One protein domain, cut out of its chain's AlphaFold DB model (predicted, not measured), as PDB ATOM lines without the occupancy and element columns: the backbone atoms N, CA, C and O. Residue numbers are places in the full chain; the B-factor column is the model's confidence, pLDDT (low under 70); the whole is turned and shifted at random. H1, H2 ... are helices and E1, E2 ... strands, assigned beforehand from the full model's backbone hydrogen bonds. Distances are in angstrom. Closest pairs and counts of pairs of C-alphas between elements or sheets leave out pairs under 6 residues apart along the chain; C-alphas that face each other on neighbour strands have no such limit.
ATOM      1  N   LEU A   4     -22.510 -22.265 -18.209       92.88
ATOM      2  CA  LEU A   4     -23.847 -22.319 -17.631       92.88
ATOM      3  C   LEU A   4     -24.749 -23.333 -18.349       92.88
ATOM      4  O   LEU A   4     -25.557 -23.999 -17.705       92.88
ATOM      5  N   ALA A   5     -24.644 -23.467 -19.674       91.69
ATOM      6  CA  ALA A   5     -25.419 -24.456 -20.420       91.69
ATOM      7  C   ALA A   5     -24.934 -25.891 -20.145       91.69
ATOM      8  O   ALA A   5     -25.768 -26.789 -20.004       91.69
ATOM      9  N   ALA A   6     -23.621 -26.104 -20.022       92.31
ATOM     10  CA  ALA A   6     -23.037 -27.398 -19.668       92.31
ATOM     11  C   ALA A   6     -23.443 -27.824 -18.246       92.31
ATOM     12  O   ALA A   6     -23.995 -28.909 -18.059       92.31
ATOM     13  N   ILE A   7     -23.287 -26.924 -17.271       94.75
ATOM     14  CA  ILE A   7     -23.653 -27.136 -15.865       94.75
ATOM     15  C   ILE A   7     -25.159 -27.367 -15.731       94.75
ATOM     16  O   ILE A   7     -25.572 -28.324 -15.088       94.75
ATOM     17  N   LYS A   8     -26.009 -26.574 -16.401       93.25
ATOM     18  CA  LYS A   8     -27.465 -26.821 -16.420       93.25
ATOM     19  C   LYS A   8     -27.829 -28.158 -17.056       93.25
ATOM     20  O   LYS A   8     -28.832 -28.750 -16.671       93.25
ATOM     21  N   THR A   9     -27.074 -28.603 -18.058       92.75
ATOM     22  CA  THR A   9     -27.310 -29.904 -18.690       92.75
ATOM     23  C   THR A   9     -26.998 -31.018 -17.710       92.75
ATOM     24  O   THR A   9     -27.862 -31.857 -17.498       92.75
ATOM     25  N   TRP A  10     -25.838 -30.993 -17.056       93.94
ATOM     26  CA  TRP A  10     -25.516 -31.931 -15.979       93.94
ATOM     27  C   TRP A  10     -26.557 -31.894 -14.856       93.94
ATOM     28  O   TRP A  10     -27.139 -32.924 -14.541       93.94
ATOM     29  N   TRP A  11     -26.900 -30.702 -14.363       94.38
ATOM     30  CA  TRP A  11     -27.855 -30.511 -13.270       94.38
ATOM     31  C   TRP A  11     -29.235 -31.119 -13.538       94.38
ATOM     32  O   TRP A  11     -29.864 -31.659 -12.641       94.38
ATOM     33  N   LYS A  12     -29.712 -31.064 -14.788       90.06
ATOM     34  CA  LYS A  12     -30.993 -31.668 -15.193       90.06
ATOM     35  C   LYS A  12     -31.004 -33.196 -15.154       90.06
ATOM     36  O   LYS A  12     -32.086 -33.768 -15.164       90.06
ATOM     37  N   HIS A  13     -29.836 -33.832 -15.191       88.00
ATOM     38  CA  HIS A  13     -29.699 -35.286 -15.118       88.00
ATOM     39  C   HIS A  13     -29.440 -35.774 -13.686       88.00
ATOM     40  O   HIS A  13     -29.257 -36.970 -13.488       88.00
ATOM     41  N   LEU A  14     -29.413 -34.863 -12.707       88.94
ATOM     42  CA  LEU A  14     -29.349 -35.198 -11.289       88.94
ATOM     43  C   LEU A  14     -30.758 -35.436 -10.727       88.94
ATOM     44  O   LEU A  14     -31.737 -34.874 -11.221       88.94
ATOM     45  N   GLY A  15     -30.827 -36.211  -9.646       76.69
ATOM     46  CA  GLY A  15     -32.052 -36.511  -8.906       76.69
ATOM     47  C   GLY A  15     -32.566 -37.935  -9.134       76.69
ATOM     48  O   GLY A  15     -32.653 -38.405 -10.269       76.69
ATOM     49  N   ASP A  16     -32.906 -38.608  -8.039       73.12
ATOM     50  CA  ASP A  16     -33.418 -39.980  -7.972       73.12
ATOM     51  C   ASP A  16     -34.335 -40.165  -6.738       73.12
ATOM     52  O   ASP A  16     -34.695 -39.194  -6.063       73.12
ATOM     53  N   ASP A  17     -34.770 -41.401  -6.464       65.69
ATOM     54  CA  ASP A  17     -35.629 -41.725  -5.317       65.69
ATOM     55  C   ASP A  17     -34.888 -41.465  -3.985       65.69
ATOM     56  O   ASP A  17     -34.249 -42.353  -3.421       65.69
ATOM     57  N   GLY A  18     -34.996 -40.239  -3.464       74.56
ATOM     58  CA  GLY A  18     -34.415 -39.819  -2.179       74.56
ATOM     59  C   GLY A  18     -33.541 -38.561  -2.237       74.56
ATOM     60  O   GLY A  18     -33.250 -37.986  -1.184       74.56
ATOM     61  N   PHE A  19     -33.185 -38.092  -3.438       87.88
ATOM     62  CA  PHE A  19     -32.404 -36.874  -3.653       87.88
ATOM     63  C   PHE A  19     -33.046 -35.961  -4.703       87.88
ATOM     64  O   PHE A  19     -33.287 -36.351  -5.843       87.88
ATOM     65  N   LEU A  20     -33.290 -34.705  -4.325       89.12
ATOM     66  CA  LEU A  20     -33.881 -33.693  -5.198       89.12
ATOM     67  C   LEU A  20     -32.877 -32.607  -5.571       89.12
ATOM     68  O   LEU A  20     -32.144 -32.089  -4.734       89.12
ATOM     69  N   VAL A  21     -32.926 -32.153  -6.816       91.88
ATOM     70  CA  VAL A  21     -32.242 -30.927  -7.233       91.88
ATOM     71  C   VAL A  21     -33.262 -29.859  -7.586       91.88
ATOM     72  O   VAL A  21     -34.179 -30.084  -8.379       91.88
ATOM     73  N   LEU A  22     -33.128 -28.672  -6.996       89.94
ATOM     74  CA  LEU A  22     -34.006 -27.563  -7.358       89.94
ATOM     75  C   LEU A  22     -33.651 -27.050  -8.752       89.94
ATOM     76  O   LEU A  22     -32.475 -27.033  -9.115       89.94
ATOM     77  N   PRO A  23     -34.623 -26.564  -9.542       88.31
ATOM     78  CA  PRO A  23     -34.311 -25.953 -10.825       88.31
ATOM     79  C   PRO A  23     -33.332 -24.777 -10.645       88.31
ATOM     80  O   PRO A  23     -33.355 -24.123  -9.591       88.31
ATOM     81  N   PRO A  24     -32.497 -24.479 -11.664       88.44
ATOM     82  CA  PRO A  24     -31.612 -23.317 -11.648       88.44
ATOM     83  C   PRO A  24     -32.369 -22.036 -11.257       88.44
ATOM     84  O   PRO A  24     -33.494 -21.842 -11.730       88.44
ATOM     85  N   PRO A  25     -31.781 -21.155 -10.431       87.06
ATOM     86  CA  PRO A  25     -32.501 -20.038  -9.836       87.06
ATOM     87  C   PRO A  25     -32.910 -18.996 -10.882       87.06
ATOM     88  O   PRO A  25     -32.165 -18.684 -11.814       87.06
ATOM     89  N   GLY A  26     -34.092 -18.414 -10.680       81.50
ATOM     90  CA  GLY A  26     -34.419 -17.076 -11.172       81.50
ATOM     91  C   GLY A  26     -34.113 -16.020 -10.103       81.50
ATOM     92  O   GLY A  26     -33.718 -16.356  -8.990       81.50
ATOM     93  N   ARG A  27     -34.377 -14.740 -10.396       78.12
ATOM     94  CA  ARG A  27     -34.190 -13.636  -9.426       78.12
ATOM     95  C   ARG A  27     -35.067 -13.737  -8.165       78.12
ATOM     96  O   ARG A  27     -34.822 -12.998  -7.223       78.12
ATOM     97  N   GLY A  28     -36.074 -14.616  -8.162       71.69
ATOM     98  CA  GLY A  28     -36.955 -14.863  -7.015       71.69
ATOM     99  C   GLY A  28     -36.336 -15.709  -5.895       71.69
ATOM    100  O   GLY A  28     -36.741 -15.540  -4.757       71.69
ATOM    101  N   ARG A  29     -35.329 -16.553  -6.189       79.94
ATOM    102  CA  ARG A  29     -34.538 -17.282  -5.179       79.94
ATOM    103  C   ARG A  29     -33.209 -16.556  -5.004       79.94
ATOM    104  O   ARG A  29     -32.236 -16.883  -5.689       79.94
ATOM    105  N   TYR A  30     -33.187 -15.510  -4.182       71.62
ATOM    106  CA  TYR A  30     -32.057 -14.584  -4.116       71.62
ATOM    107  C   TYR A  30     -30.994 -15.038  -3.111       71.62
ATOM    108  O   TYR A  30     -29.795 -15.010  -3.420       71.62
ATOM    109  N   THR A  31     -31.442 -15.521  -1.953       75.69
ATOM    110  CA  THR A  31     -30.617 -15.906  -0.805       75.69
ATOM    111  C   THR A  31     -30.633 -17.414  -0.550       75.69
ATOM    112  O   THR A  31     -31.384 -18.172  -1.168       75.69
ATOM    113  N   GLN A  32     -29.795 -17.856   0.390       78.25
ATOM    114  CA  GLN A  32     -29.781 -19.234   0.876       78.25
ATOM    115  C   GLN A  32     -31.116 -19.630   1.538       78.25
ATOM    116  O   GLN A  32     -31.608 -20.730   1.310       78.25
ATOM    117  N   SER A  33     -31.737 -18.746   2.327       73.06
ATOM    118  CA  SER A  33     -32.989 -19.052   3.038       73.06
ATOM    119  C   SER A  33     -34.134 -19.408   2.083       73.06
ATOM    120  O   SER A  33     -34.840 -20.385   2.329       73.06
ATOM    121  N   ASP A  34     -34.224 -18.710   0.948       75.25
ATOM    122  CA  ASP A  34     -35.255 -18.919  -0.079       75.25
ATOM    123  C   ASP A  34     -35.203 -20.341  -0.681       75.25
ATOM    124  O   ASP A  34     -36.214 -20.912  -1.079       75.25
ATOM    125  N   GLY A  35     -34.018 -20.964  -0.728       74.25
ATOM    126  CA  GLY A  35     -33.867 -22.318  -1.268       74.25
ATOM    127  C   GLY A  35     -34.465 -23.416  -0.385       74.25
ATOM    128  O   GLY A  35     -34.889 -24.448  -0.904       74.25
ATOM    129  N   HIS A  36     -34.536 -23.212   0.934       77.69
ATOM    130  CA  HIS A  36     -35.182 -24.171   1.837       77.69
ATOM    131  C   HIS A  36     -36.710 -24.149   1.694       77.69
ATOM    132  O   HIS A  36     -37.345 -25.204   1.773       77.69
ATOM    133  N   GLU A  37     -37.291 -22.973   1.451       78.06
ATOM    134  CA  GLU A  37     -38.727 -22.800   1.205       78.06
ATOM    135  C   GLU A  37     -39.127 -23.434  -0.133       78.06
ATOM    136  O   GLU A  37     -40.007 -24.296  -0.163       78.06
ATOM    137  N   ASP A  38     -38.385 -23.143  -1.205       78.19
ATOM    138  CA  ASP A  38     -38.608 -23.737  -2.529       78.19
ATOM    139  C   ASP A  38     -38.516 -25.273  -2.516       78.19
ATOM    140  O   ASP A  38     -39.264 -25.962  -3.216       78.19
ATOM    141  N   ALA A  39     -37.609 -25.842  -1.715       80.50
ATOM    142  CA  ALA A  39     -37.512 -27.289  -1.544       80.50
ATOM    143  C   ALA A  39     -38.714 -27.876  -0.797       80.50
ATOM    144  O   ALA A  39     -39.196 -28.954  -1.155       80.50
ATOM    145  N   ALA A  40     -39.225 -27.173   0.217       77.69
ATOM    146  CA  ALA A  40     -40.428 -27.585   0.930       77.69
ATOM    147  C   ALA A  40     -41.664 -27.560   0.013       77.69
ATOM    148  O   ALA A  40     -42.466 -28.498   0.060       77.69
ATOM    149  N   GLU A  41     -41.785 -26.543  -0.846       79.62
ATOM    150  CA  GLU A  41     -42.849 -26.422  -1.847       79.62
ATOM    151  C   GLU A  41     -42.753 -27.501  -2.932       79.62
ATOM    152  O   GLU A  41     -43.744 -28.177  -3.219       79.62
ATOM    153  N   LEU A  42     -41.561 -27.728  -3.496       78.12
ATOM    154  CA  LEU A  42     -41.346 -28.752  -4.522       78.12
ATOM    155  C   LEU A  42     -41.643 -30.157  -3.981       78.12
ATOM    156  O   LEU A  42     -42.322 -30.944  -4.643       78.12
ATOM    157  N   ARG A  43     -41.211 -30.452  -2.748       79.38
ATOM    158  CA  ARG A  43     -41.538 -31.700  -2.044       79.38
ATOM    159  C   ARG A  43     -43.046 -31.868  -1.873       79.38
ATOM    160  O   ARG A  43     -43.570 -32.947  -2.142       79.38
ATOM    161  N   ALA A  44     -43.742 -30.817  -1.427       77.06
ATOM    162  CA  ALA A  44     -45.192 -30.845  -1.245       77.06
ATOM    163  C   ALA A  44     -45.926 -31.076  -2.576       77.06
ATOM    164  O   ALA A  44     -46.882 -31.847  -2.621       77.06
ATOM    165  N   HIS A  45     -45.447 -30.471  -3.664       78.31
ATOM    166  CA  HIS A  45     -46.001 -30.654  -5.003       78.31
ATOM    167  C   HIS A  45     -45.794 -32.079  -5.550       78.31
ATOM    168  O   HIS A  45     -46.676 -32.612  -6.218       78.31
ATOM    169  N   GLN A  46     -44.649 -32.706  -5.257       78.31
ATOM    170  CA  GLN A  46     -44.303 -34.057  -5.724       78.31
ATOM    171  C   GLN A  46     -44.822 -35.188  -4.815       78.31
ATOM    172  O   GLN A  46     -44.691 -36.357  -5.166       78.31
ATOM    173  N   GLY A  47     -45.421 -34.864  -3.664       75.44
ATOM    174  CA  GLY A  47     -45.999 -35.854  -2.746       75.44
ATOM    175  C   GLY A  47     -44.966 -36.753  -2.053       75.44
ATOM    176  O   GLY A  47     -45.294 -37.875  -1.671       75.44
ATOM    177  N   LEU A  48     -43.725 -36.282  -1.901       74.31
ATOM    178  CA  LEU A  48     -42.630 -37.063  -1.325       74.31
ATOM    179  C   LEU A  48     -42.652 -37.030   0.219       74.31
ATOM    180  O   LEU A  48     -42.874 -35.962   0.803       74.31
ATOM    181  N   PRO A  49     -42.409 -38.166   0.905       69.00
ATOM    182  CA  PRO A  49     -42.390 -38.229   2.367       69.00
ATOM    183  C   PRO A  49     -41.178 -37.486   2.948       69.00
ATOM    184  O   PRO A  49     -40.088 -37.532   2.389       69.00
ATOM    185  N   ALA A  50     -41.350 -36.805   4.084       62.28
ATOM    186  CA  ALA A  50     -40.244 -36.156   4.789       62.28
ATOM    187  C   ALA A  50     -39.456 -37.158   5.662       62.28
ATOM    188  O   ALA A  50     -40.086 -38.035   6.260       62.28
ATOM    189  N   PRO A  51     -38.126 -36.989   5.830       66.38
ATOM    190  CA  PRO A  51     -37.256 -35.981   5.205       66.38
ATOM    191  C   PRO A  51     -36.752 -36.389   3.803       66.38
ATOM    192  O   PRO A  51     -36.530 -37.565   3.544       66.38
ATOM    193  N   VAL A  52     -36.524 -35.401   2.924       81.31
ATOM    194  CA  VAL A  52     -35.900 -35.579   1.595       81.31
ATOM    195  C   VAL A  52     -34.641 -34.723   1.525       81.31
ATOM    196  O   VAL A  52     -34.683 -33.552   1.913       81.31
ATOM    197  N   SER A  53     -33.545 -35.298   1.038       89.44
ATOM    198  CA  SER A  53     -32.290 -34.583   0.813       89.44
ATOM    199  C   SER A  53     -32.338 -33.810  -0.499       89.44
ATOM    200  O   SER A  53     -32.880 -34.302  -1.488       89.44
ATOM    201  N   PHE A  54     -31.781 -32.602  -0.537       91.50
ATOM    202  CA  PHE A  54     -31.823 -31.775  -1.741       91.50
ATOM    203  C   PHE A  54     -30.602 -30.875  -1.923       91.50
ATOM    204  O   PHE A  54     -29.950 -30.512  -0.947       91.50
ATOM    205  N   ALA A  55     -30.331 -30.476  -3.170       94.12
ATOM    206  CA  ALA A  55     -29.293 -29.511  -3.539       94.12
ATOM    207  C   ALA A  55     -29.829 -28.383  -4.440       94.12
ATOM    208  O   ALA A  55     -30.784 -28.559  -5.202       94.12
ATOM    209  N   TYR A  56     -29.218 -27.202  -4.350       93.81
ATOM    210  CA  TYR A  56     -29.592 -26.006  -5.107       93.81
ATOM    211  C   TYR A  56     -28.462 -24.974  -5.145       93.81
ATOM    212  O   TYR A  56     -27.515 -25.034  -4.374       93.81
ATOM    213  N   TRP A  57     -28.602 -23.957  -5.990       94.62
ATOM    214  CA  TRP A  57     -27.917 -22.680  -5.790       94.62
ATOM    215  C   TRP A  57     -28.909 -21.527  -5.936       94.62
ATOM    216  O   TRP A  57     -29.993 -21.694  -6.508       94.62
ATOM    217  N   HIS A  58     -28.560 -20.370  -5.379       91.12
ATOM    218  CA  HIS A  58     -29.389 -19.164  -5.392       91.12
ATOM    219  C   HIS A  58     -28.793 -18.082  -6.306       91.12
ATOM    220  O   HIS A  58     -27.690 -18.230  -6.840       91.12
ATOM    221  N   TRP A  59     -29.545 -17.003  -6.541       89.94
ATOM    222  CA  TRP A  59     -29.179 -15.978  -7.519       89.94
ATOM    223  C   TRP A  59     -27.871 -15.260  -7.176       89.94
ATOM    224  O   TRP A  59     -27.086 -15.020  -8.082       89.94
ATOM    225  N   GLN A  60     -27.579 -14.967  -5.904       88.56
ATOM    226  CA  GLN A  60     -26.286 -14.357  -5.548       88.56
ATOM    227  C   GLN A  60     -25.090 -15.259  -5.903       88.56
ATOM    228  O   GLN A  60     -24.106 -14.762  -6.445       88.56
ATOM    229  N   SER A  61     -25.177 -16.574  -5.668       90.50
ATOM    230  CA  SER A  61     -24.138 -17.524  -6.103       90.50
ATOM    231  C   SER A  61     -24.064 -17.610  -7.631       90.50
ATOM    232  O   SER A  61     -22.979 -17.691  -8.191       90.50
ATOM    233  N   HIS A  62     -25.206 -17.520  -8.323       93.00
ATOM    234  CA  HIS A  62     -25.261 -17.474  -9.788       93.00
ATOM    235  C   HIS A  62     -24.577 -16.226 -10.362       93.00
ATOM    236  O   HIS A  62     -23.766 -16.332 -11.274       93.00
ATOM    237  N   GLU A  63     -24.926 -15.047  -9.850       91.62
ATOM    238  CA  GLU A  63     -24.443 -13.749 -10.329       91.62
ATOM    239  C   GLU A  63     -22.946 -13.558 -10.074       91.62
ATOM    240  O   GLU A  63     -22.272 -12.915 -10.870       91.62
ATOM    241  N   ARG A  64     -22.419 -14.139  -8.990       89.94
ATOM    242  CA  ARG A  64     -20.979 -14.134  -8.700       89.94
ATOM    243  C   ARG A  64     -20.194 -15.103  -9.582       89.94
ATOM    244  O   ARG A  64     -19.082 -14.781  -9.984       89.94
ATOM    245  N   ALA A  65     -20.751 -16.280  -9.857       91.69
ATOM    246  CA  ALA A  65     -20.042 -17.331 -10.580       91.69
ATOM    247  C   ALA A  65     -20.017 -17.103 -12.099       91.69
ATOM    248  O   ALA A  65     -19.027 -17.442 -12.744       91.69
ATOM    249  N   PHE A  66     -21.090 -16.546 -12.676       92.88
ATOM    250  CA  PHE A  66     -21.250 -16.425 -14.127       92.88
ATOM    251  C   PHE A  66     -21.262 -14.983 -14.621       92.88
ATOM    252  O   PHE A  66     -21.971 -14.126 -14.091       92.88
ATOM    253  N   ASP A  67     -20.584 -14.750 -15.742       90.62
ATOM    254  CA  ASP A  67     -20.715 -13.500 -16.480       90.62
ATOM    255  C   ASP A  67     -22.011 -13.444 -17.321       90.62
ATOM    256  O   ASP A  67     -22.816 -14.380 -17.392       90.62
ATOM    257  N   ARG A  68     -22.215 -12.328 -18.036       88.88
ATOM    258  CA  ARG A  68     -23.388 -12.144 -18.913       88.88
ATOM    259  C   ARG A  68     -23.439 -13.117 -20.096       88.88
ATOM    260  O   ARG A  68     -24.515 -13.301 -20.665       88.88
ATOM    261  N   SER A  69     -22.308 -13.697 -20.495       89.06
ATOM    262  CA  SER A  69     -22.231 -14.703 -21.561       89.06
ATOM    263  C   SER A  69     -22.536 -16.121 -21.053       89.06
ATOM    264  O   SER A  69     -22.780 -17.037 -21.846       89.06
ATOM    265  N   GLY A  70     -22.603 -16.292 -19.729       87.75
ATOM    266  CA  GLY A  70     -22.752 -17.575 -19.060       87.75
ATOM    267  C   GLY A  70     -21.440 -18.356 -18.978       87.75
ATOM    268  O   GLY A  70     -21.500 -19.580 -18.835       87.75
ATOM    269  N   ALA A  71     -20.295 -17.684 -19.123       91.56
ATOM    270  CA  ALA A  71     -18.989 -18.238 -18.799       91.56
ATOM    271  C   ALA A  71     -18.814 -18.266 -17.277       91.56
ATOM    272  O   ALA A  71     -19.232 -17.330 -16.591       91.56
ATOM    273  N   LEU A  72     -18.243 -19.349 -16.757       91.88
ATOM    274  CA  LEU A  72     -17.910 -19.480 -15.345       91.88
ATOM    275  C   LEU A  72     -16.619 -18.692 -15.096       91.88
ATOM    276  O   LEU A  72     -15.567 -19.064 -15.596       91.88
ATOM    277  N   THR A  73     -16.722 -17.584 -14.370       87.94
ATOM    278  CA  THR A  73     -15.609 -16.667 -14.063       87.94
ATOM    279  C   THR A  73     -15.155 -16.751 -12.604       87.94
ATOM    280  O   THR A  73     -14.160 -16.141 -12.221       87.94
ATOM    281  N   GLY A  74     -15.898 -17.492 -11.785       87.94
ATOM    282  CA  GLY A  74     -15.626 -17.735 -10.376       87.94
ATOM    283  C   GLY A  74     -16.262 -19.044  -9.921       87.94
ATOM    284  O   GLY A  74     -16.926 -19.731 -10.692       87.94
ATOM    285  N   GLU A  75     -16.084 -19.381  -8.654       93.50
ATOM    286  CA  GLU A  75     -16.643 -20.593  -8.059       93.50
ATOM    287  C   GLU A  75     -18.179 -20.560  -8.001       93.50
ATOM    288  O   GLU A  75     -18.782 -19.584  -7.544       93.50
ATOM    289  N   LEU A  76     -18.829 -21.655  -8.408       95.62
ATOM    290  CA  LEU A  76     -20.263 -21.841  -8.204       95.62
ATOM    291  C   LEU A  76     -20.519 -22.589  -6.893       95.62
ATOM    292  O   LEU A  76     -20.278 -23.790  -6.787       95.62
ATOM    293  N   VAL A  77     -21.082 -21.882  -5.917       95.50
ATOM    294  CA  VAL A  77     -21.459 -22.454  -4.620       95.50
ATOM    295  C   VAL A  77     -22.825 -23.141  -4.707       95.50
ATOM    296  O   VAL A  77     -23.833 -22.516  -5.054       95.50
ATOM    297  N   LEU A  78     -22.855 -24.428  -4.364       95.00
ATOM    298  CA  LEU A  78     -24.032 -25.290  -4.328       95.00
ATOM    299  C   LEU A  78     -24.392 -25.622  -2.871       95.00
ATOM    300  O   LEU A  78     -23.639 -26.263  -2.137       95.00
ATOM    301  N   HIS A  79     -25.574 -25.192  -2.454       93.75
ATOM    302  CA  HIS A  79     -26.132 -25.412  -1.126       93.75
ATOM    303  C   HIS A  79     -27.004 -26.663  -1.097       93.75
ATOM    304  O   HIS A  79     -27.452 -27.161  -2.131       93.75
ATOM    305  N   TRP A  80     -27.266 -27.164   0.104       93.19
ATOM    306  CA  TRP A  80     -28.005 -28.402   0.286       93.19
ATOM    307  C   TRP A  80     -28.775 -28.432   1.609       93.19
ATOM    308  O   TRP A  80     -28.588 -27.582   2.480       93.19
ATOM    309  N   GLY A  81     -29.664 -29.414   1.743       88.12
ATOM    310  CA  GLY A  81     -30.376 -29.734   2.977       88.12
ATOM    311  C   GLY A  81     -30.702 -31.226   3.063       88.12
ATOM    312  O   GLY A  81     -30.733 -31.915   2.046       88.12
ATOM    313  N   GLY A  82     -30.942 -31.728   4.277       87.81
ATOM    314  CA  GLY A  82     -31.200 -33.149   4.539       87.81
ATOM    315  C   GLY A  82     -29.952 -33.913   4.991       87.81
ATOM    316  O   GLY A  82     -29.204 -33.417   5.827       87.81
ATOM    317  N   ASP A  83     -29.757 -35.125   4.478       89.38
ATOM    318  CA  ASP A  83     -28.594 -35.975   4.769       89.38
ATOM    319  C   ASP A  83     -27.435 -35.678   3.798       89.38
ATOM    320  O   ASP A  83     -27.561 -35.865   2.585       89.38
ATOM    321  N   HIS A  84     -26.292 -35.241   4.339       91.31
ATOM    322  CA  HIS A  84     -25.091 -34.881   3.572       91.31
ATOM    323  C   HIS A  84     -24.534 -36.033   2.730       91.31
ATOM    324  O   HIS A  84     -24.041 -35.805   1.624       91.31
ATOM    325  N   THR A  85     -24.617 -37.269   3.224       91.56
ATOM    326  CA  THR A  85     -24.083 -38.444   2.522       91.56
ATOM    327  C   THR A  85     -24.900 -38.752   1.272       91.56
ATOM    328  O   THR A  85     -24.330 -39.016   0.213       91.56
ATOM    329  N   VAL A  86     -26.226 -38.604   1.368       91.25
ATOM    330  CA  VAL A  86     -27.163 -38.738   0.244       91.25
ATOM    331  C   VAL A  86     -26.918 -37.643  -0.790       91.25
ATOM    332  O   VAL A  86     -26.815 -37.940  -1.976       91.25
ATOM    333  N   VAL A  87     -26.751 -36.388  -0.359       92.12
ATOM    334  CA  VAL A  87     -26.443 -35.275  -1.277       92.12
ATOM    335  C   VAL A  87     -25.093 -35.477  -1.967       92.12
ATOM    336  O   VAL A  87     -24.985 -35.263  -3.171       92.12
ATOM    337  N   THR A  88     -24.071 -35.921  -1.233       92.75
ATOM    338  CA  THR A  88     -22.739 -36.193  -1.794       92.75
ATOM    339  C   THR A  88     -22.812 -37.273  -2.874       92.75
ATOM    340  O   THR A  88     -22.275 -37.087  -3.965       92.75
ATOM    341  N   ALA A  89     -23.511 -38.380  -2.600       90.88
ATOM    342  CA  ALA A  89     -23.719 -39.443  -3.578       90.88
ATOM    343  C   ALA A  89     -24.528 -38.958  -4.794       90.88
ATOM    344  O   ALA A  89     -24.185 -39.289  -5.926       90.88
ATOM    345  N   GLY A  90     -25.557 -38.136  -4.561       91.12
ATOM    346  CA  GLY A  90     -26.436 -37.603  -5.598       91.12
ATOM    347  C   GLY A  90     -25.783 -36.569  -6.520       91.12
ATOM    348  O   GLY A  90     -26.112 -36.516  -7.703       91.12
ATOM    349  N   LEU A  91     -24.847 -35.757  -6.017       92.19
ATOM    350  CA  LEU A  91     -24.082 -34.807  -6.838       92.19
ATOM    351  C   LEU A  91     -22.939 -35.484  -7.623       92.19
ATOM    352  O   LEU A  91     -22.595 -35.031  -8.717       92.19
ATOM    353  N   GLY A  92     -22.374 -36.578  -7.100       90.81
ATOM    354  CA  GLY A  92     -21.326 -37.355  -7.766       90.81
ATOM    355  C   GLY A  92     -20.034 -36.566  -8.018       90.81
ATOM    356  O   GLY A  92     -19.666 -35.683  -7.248       90.81
ATOM    357  N   GLU A  93     -19.329 -36.889  -9.108       86.94
ATOM    358  CA  GLU A  93     -18.028 -36.284  -9.463       86.94
ATOM    359  C   GLU A  93     -18.140 -34.872 -10.077       86.94
ATOM    360  O   GLU A  93     -17.131 -34.191 -10.256       86.94
ATOM    361  N   GLY A  94     -19.358 -34.412 -10.380       90.38
ATOM    362  CA  GLY A  94     -19.606 -33.160 -11.096       90.38
ATOM    363  C   GLY A  94     -19.653 -33.305 -12.630       90.38
ATOM    364  O   GLY A  94     -19.534 -34.405 -13.176       90.38
ATOM    365  N   PRO A  95     -19.897 -32.202 -13.360       93.62
ATOM    366  CA  PRO A  95     -19.922 -32.195 -14.817       93.62
ATOM    367  C   PRO A  95     -18.517 -32.374 -15.418       93.62
ATOM    368  O   PRO A  95     -17.548 -31.853 -14.868       93.62
ATOM    369  N   PRO A  96     -18.384 -33.004 -16.603       89.38
ATOM    370  CA  PRO A  96     -17.097 -33.119 -17.288       89.38
ATOM    371  C   PRO A  96     -16.414 -31.760 -17.498       89.38
ATOM    372  O   PRO A  96     -17.035 -30.827 -18.009       89.38
ATOM    373  N   GLY A  97     -15.129 -31.673 -17.140       90.31
ATOM    374  CA  GLY A  97     -14.337 -30.436 -17.212       90.31
ATOM    375  C   GLY A  97     -14.429 -29.545 -15.967       90.31
ATOM    376  O   GLY A  97     -13.777 -28.504 -15.923       90.31
ATOM    377  N   TYR A  98     -15.191 -29.960 -14.953       94.12
ATOM    378  CA  TYR A  98     -15.345 -29.254 -13.686       94.12
ATOM    379  C   TYR A  98     -15.033 -30.189 -12.525       94.12
ATOM    380  O   TYR A  98     -15.275 -31.392 -12.590       94.12
ATOM    381  N   ARG A  99     -14.491 -29.618 -11.458       93.00
ATOM    382  CA  ARG A  99     -14.266 -30.275 -10.181       93.00
ATOM    383  C   ARG A  99     -15.350 -29.818  -9.221       93.00
ATOM    384  O   ARG A  99     -15.602 -28.620  -9.100       93.00
ATOM    385  N   LEU A 100     -15.964 -30.776  -8.539       93.88
ATOM    386  CA  LEU A 100     -16.877 -30.521  -7.437       93.88
ATOM    387  C   LEU A 100     -16.176 -30.841  -6.113       93.88
ATOM    388  O   LEU A 100     -15.877 -31.998  -5.826       93.88
ATOM    389  N   GLU A 101     -15.915 -29.821  -5.307       93.12
ATOM    390  CA  GLU A 101     -15.341 -29.969  -3.973       93.12
ATOM    391  C   GLU A 101     -16.437 -30.050  -2.912       93.12
ATOM    392  O   GLU A 101     -17.411 -29.295  -2.932       93.12
ATOM    393  N   ASN A 102     -16.280 -30.977  -1.968       92.00
ATOM    394  CA  ASN A 102     -17.213 -31.170  -0.866       92.00
ATOM    395  C   ASN A 102     -16.707 -30.437   0.383       92.00
ATOM    396  O   ASN A 102     -15.757 -30.891   1.019       92.00
ATOM    397  N   GLY A 103     -17.377 -29.348   0.770       87.31
ATOM    398  CA  GLY A 103     -17.071 -28.588   1.989       87.31
ATOM    399  C   GLY A 103     -17.457 -29.287   3.302       87.31
ATOM    400  O   GLY A 103     -17.357 -28.687   4.370       87.31
ATOM    401  N   GLY A 104     -17.917 -30.539   3.246       87.06
ATOM    402  CA  GLY A 104     -18.313 -31.341   4.399       87.06
ATOM    403  C   GLY A 104     -19.732 -31.050   4.912       87.06
ATOM    404  O   GLY A 104     -20.443 -30.212   4.360       87.06
ATOM    405  N   PRO A 105     -20.166 -31.716   6.002       83.88
ATOM    406  CA  PRO A 105     -21.548 -31.659   6.502       83.88
ATOM    407  C   PRO A 105     -22.019 -30.296   7.030       83.88
ATOM    408  O   PRO A 105     -23.192 -30.143   7.360       83.88
ATOM    409  N   GLN A 106     -21.122 -29.318   7.158       79.69
ATOM    410  CA  GLN A 106     -21.440 -27.944   7.568       79.69
ATOM    411  C   GLN A 106     -21.137 -26.918   6.466       79.69
ATOM    412  O   GLN A 106     -21.379 -25.727   6.657       79.69
ATOM    413  N   GLY A 107     -20.601 -27.364   5.328       84.50
ATOM    414  CA  GLY A 107     -20.179 -26.520   4.217       84.50
ATOM    415  C   GLY A 107     -21.020 -26.743   2.965       84.50
ATOM    416  O   GLY A 107     -21.731 -27.738   2.826       84.50
ATOM    417  N   ALA A 108     -20.943 -25.793   2.038       92.69
ATOM    418  CA  ALA A 108     -21.494 -25.952   0.698       92.69
ATOM    419  C   ALA A 108     -20.574 -26.828  -0.171       92.69
ATOM    420  O   ALA A 108     -19.408 -27.049   0.160       92.69
ATOM    421  N   PHE A 109     -21.093 -27.304  -1.301       95.62
ATOM    422  CA  PHE A 109     -20.253 -27.845  -2.366       95.62
ATOM    423  C   PHE A 109     -19.803 -26.701  -3.272       95.62
ATOM    424  O   PHE A 109     -20.562 -25.757  -3.501       95.62
ATOM    425  N   VAL A 110     -18.589 -26.785  -3.801       94.88
ATOM    426  CA  VAL A 110     -18.018 -25.746  -4.662       94.88
ATOM    427  C   VAL A 110     -17.668 -26.354  -6.006       94.88
ATOM    428  O   VAL A 110     -16.924 -27.327  -6.080       94.88
ATOM    429  N   LEU A 111     -18.243 -25.807  -7.070       95.69
ATOM    430  CA  LEU A 111     -18.002 -26.251  -8.433       95.69
ATOM    431  C   LEU A 111     -17.132 -25.237  -9.170       95.69
ATOM    432  O   LEU A 111     -17.509 -24.072  -9.298       95.69
ATOM    433  N   ASP A 112     -15.998 -25.698  -9.689       94.25
ATOM    434  CA  ASP A 112     -15.066 -24.870 -10.453       94.25
ATOM    435  C   ASP A 112     -14.452 -25.642 -11.633       94.25
ATOM    436  O   ASP A 112     -14.542 -26.867 -11.704       94.25
ATOM    437  N   ARG A 113     -13.848 -24.944 -12.596       92.50
ATOM    438  CA  ARG A 113     -13.190 -25.558 -13.756       92.50
ATOM    439  C   ARG A 113     -11.958 -26.365 -13.352       92.50
ATOM    440  O   ARG A 113     -11.211 -25.984 -12.453       92.50
ATOM    441  N   ILE A 114     -11.727 -27.478 -14.044       91.38
ATOM    442  CA  ILE A 114     -10.467 -28.223 -13.935       91.38
ATOM    443  C   ILE A 114      -9.410 -27.480 -14.749       91.38
ATOM    444  O   ILE A 114      -9.585 -27.273 -15.948       91.38
TER     445      ILE A 114
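What this domain is: This is residues 4 to 114 of the 674 residues of an uncharacterized protein of Streptomyces sp. CRXT-Y-14 (UniProt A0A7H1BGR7). A five-stranded sheet, strongly twisted and curled like part of a barrel, wraps round the short helix H4, while the longest helix, H2, covers its opposite face. H1 is on H4's face, beside the strands, and H3 sits beside E3. The printed part has 111 residues with four named helices and five named strands, in the order H1 E1 H2 E2 H3 E3 H4 E4 E5. The sheet runs E1 E2 E3 E5 E4, mixed; the class is mixed, helices and strands. The whole is compact, with a radius of gyration of the C-alphas of 13.2 A and spans of 38 by 28 by 25 A.

Where its parts are: Find E3, residues 76 to 81, from C-alpha 76 at (-20.263, -21.841, -8.204), 17.0 A long. The other strands are E1, 19 to 21; E2, 53 to 56; E4, 98 to 102; and E5, 109 to 113, ending at (-13.190, -25.558, -13.756). H2, 32 to 46, runs 21.8 A; H1 is 4 to 12, H3 59 to 65 and H4 84 to 91.

How they stand to each other: E1 and E2 are parallel, with N 20 and O 53 2.9 A apart; E1, H2, E2 form a strand-helix-strand unit with a right-handed crossover. E3 is antiparallel to E2, N 56 to O 79 2.8 A, and to E5, N 78 to O 109 2.8 A. The hairpin E4 and E5 has N 99 and O 112 at 2.8 A. H2 is over E2 and E3, 9.3 A high; its closest C-alphas to E2 are Gly 35 and Tyr 56, 6.8 A. H3 is at the sheet's level. Every O i to N i+4 pair is within hydrogen-bond range in H1, H3 and H4, and 9 of 11 in H2.

The domain as a whole: The farthest C-alphas, Pro 49 and Ser 69, are 39.1 A apart. The printed part has no cut and no long link. Residues 17 and 49 to 51 are under pLDDT 70.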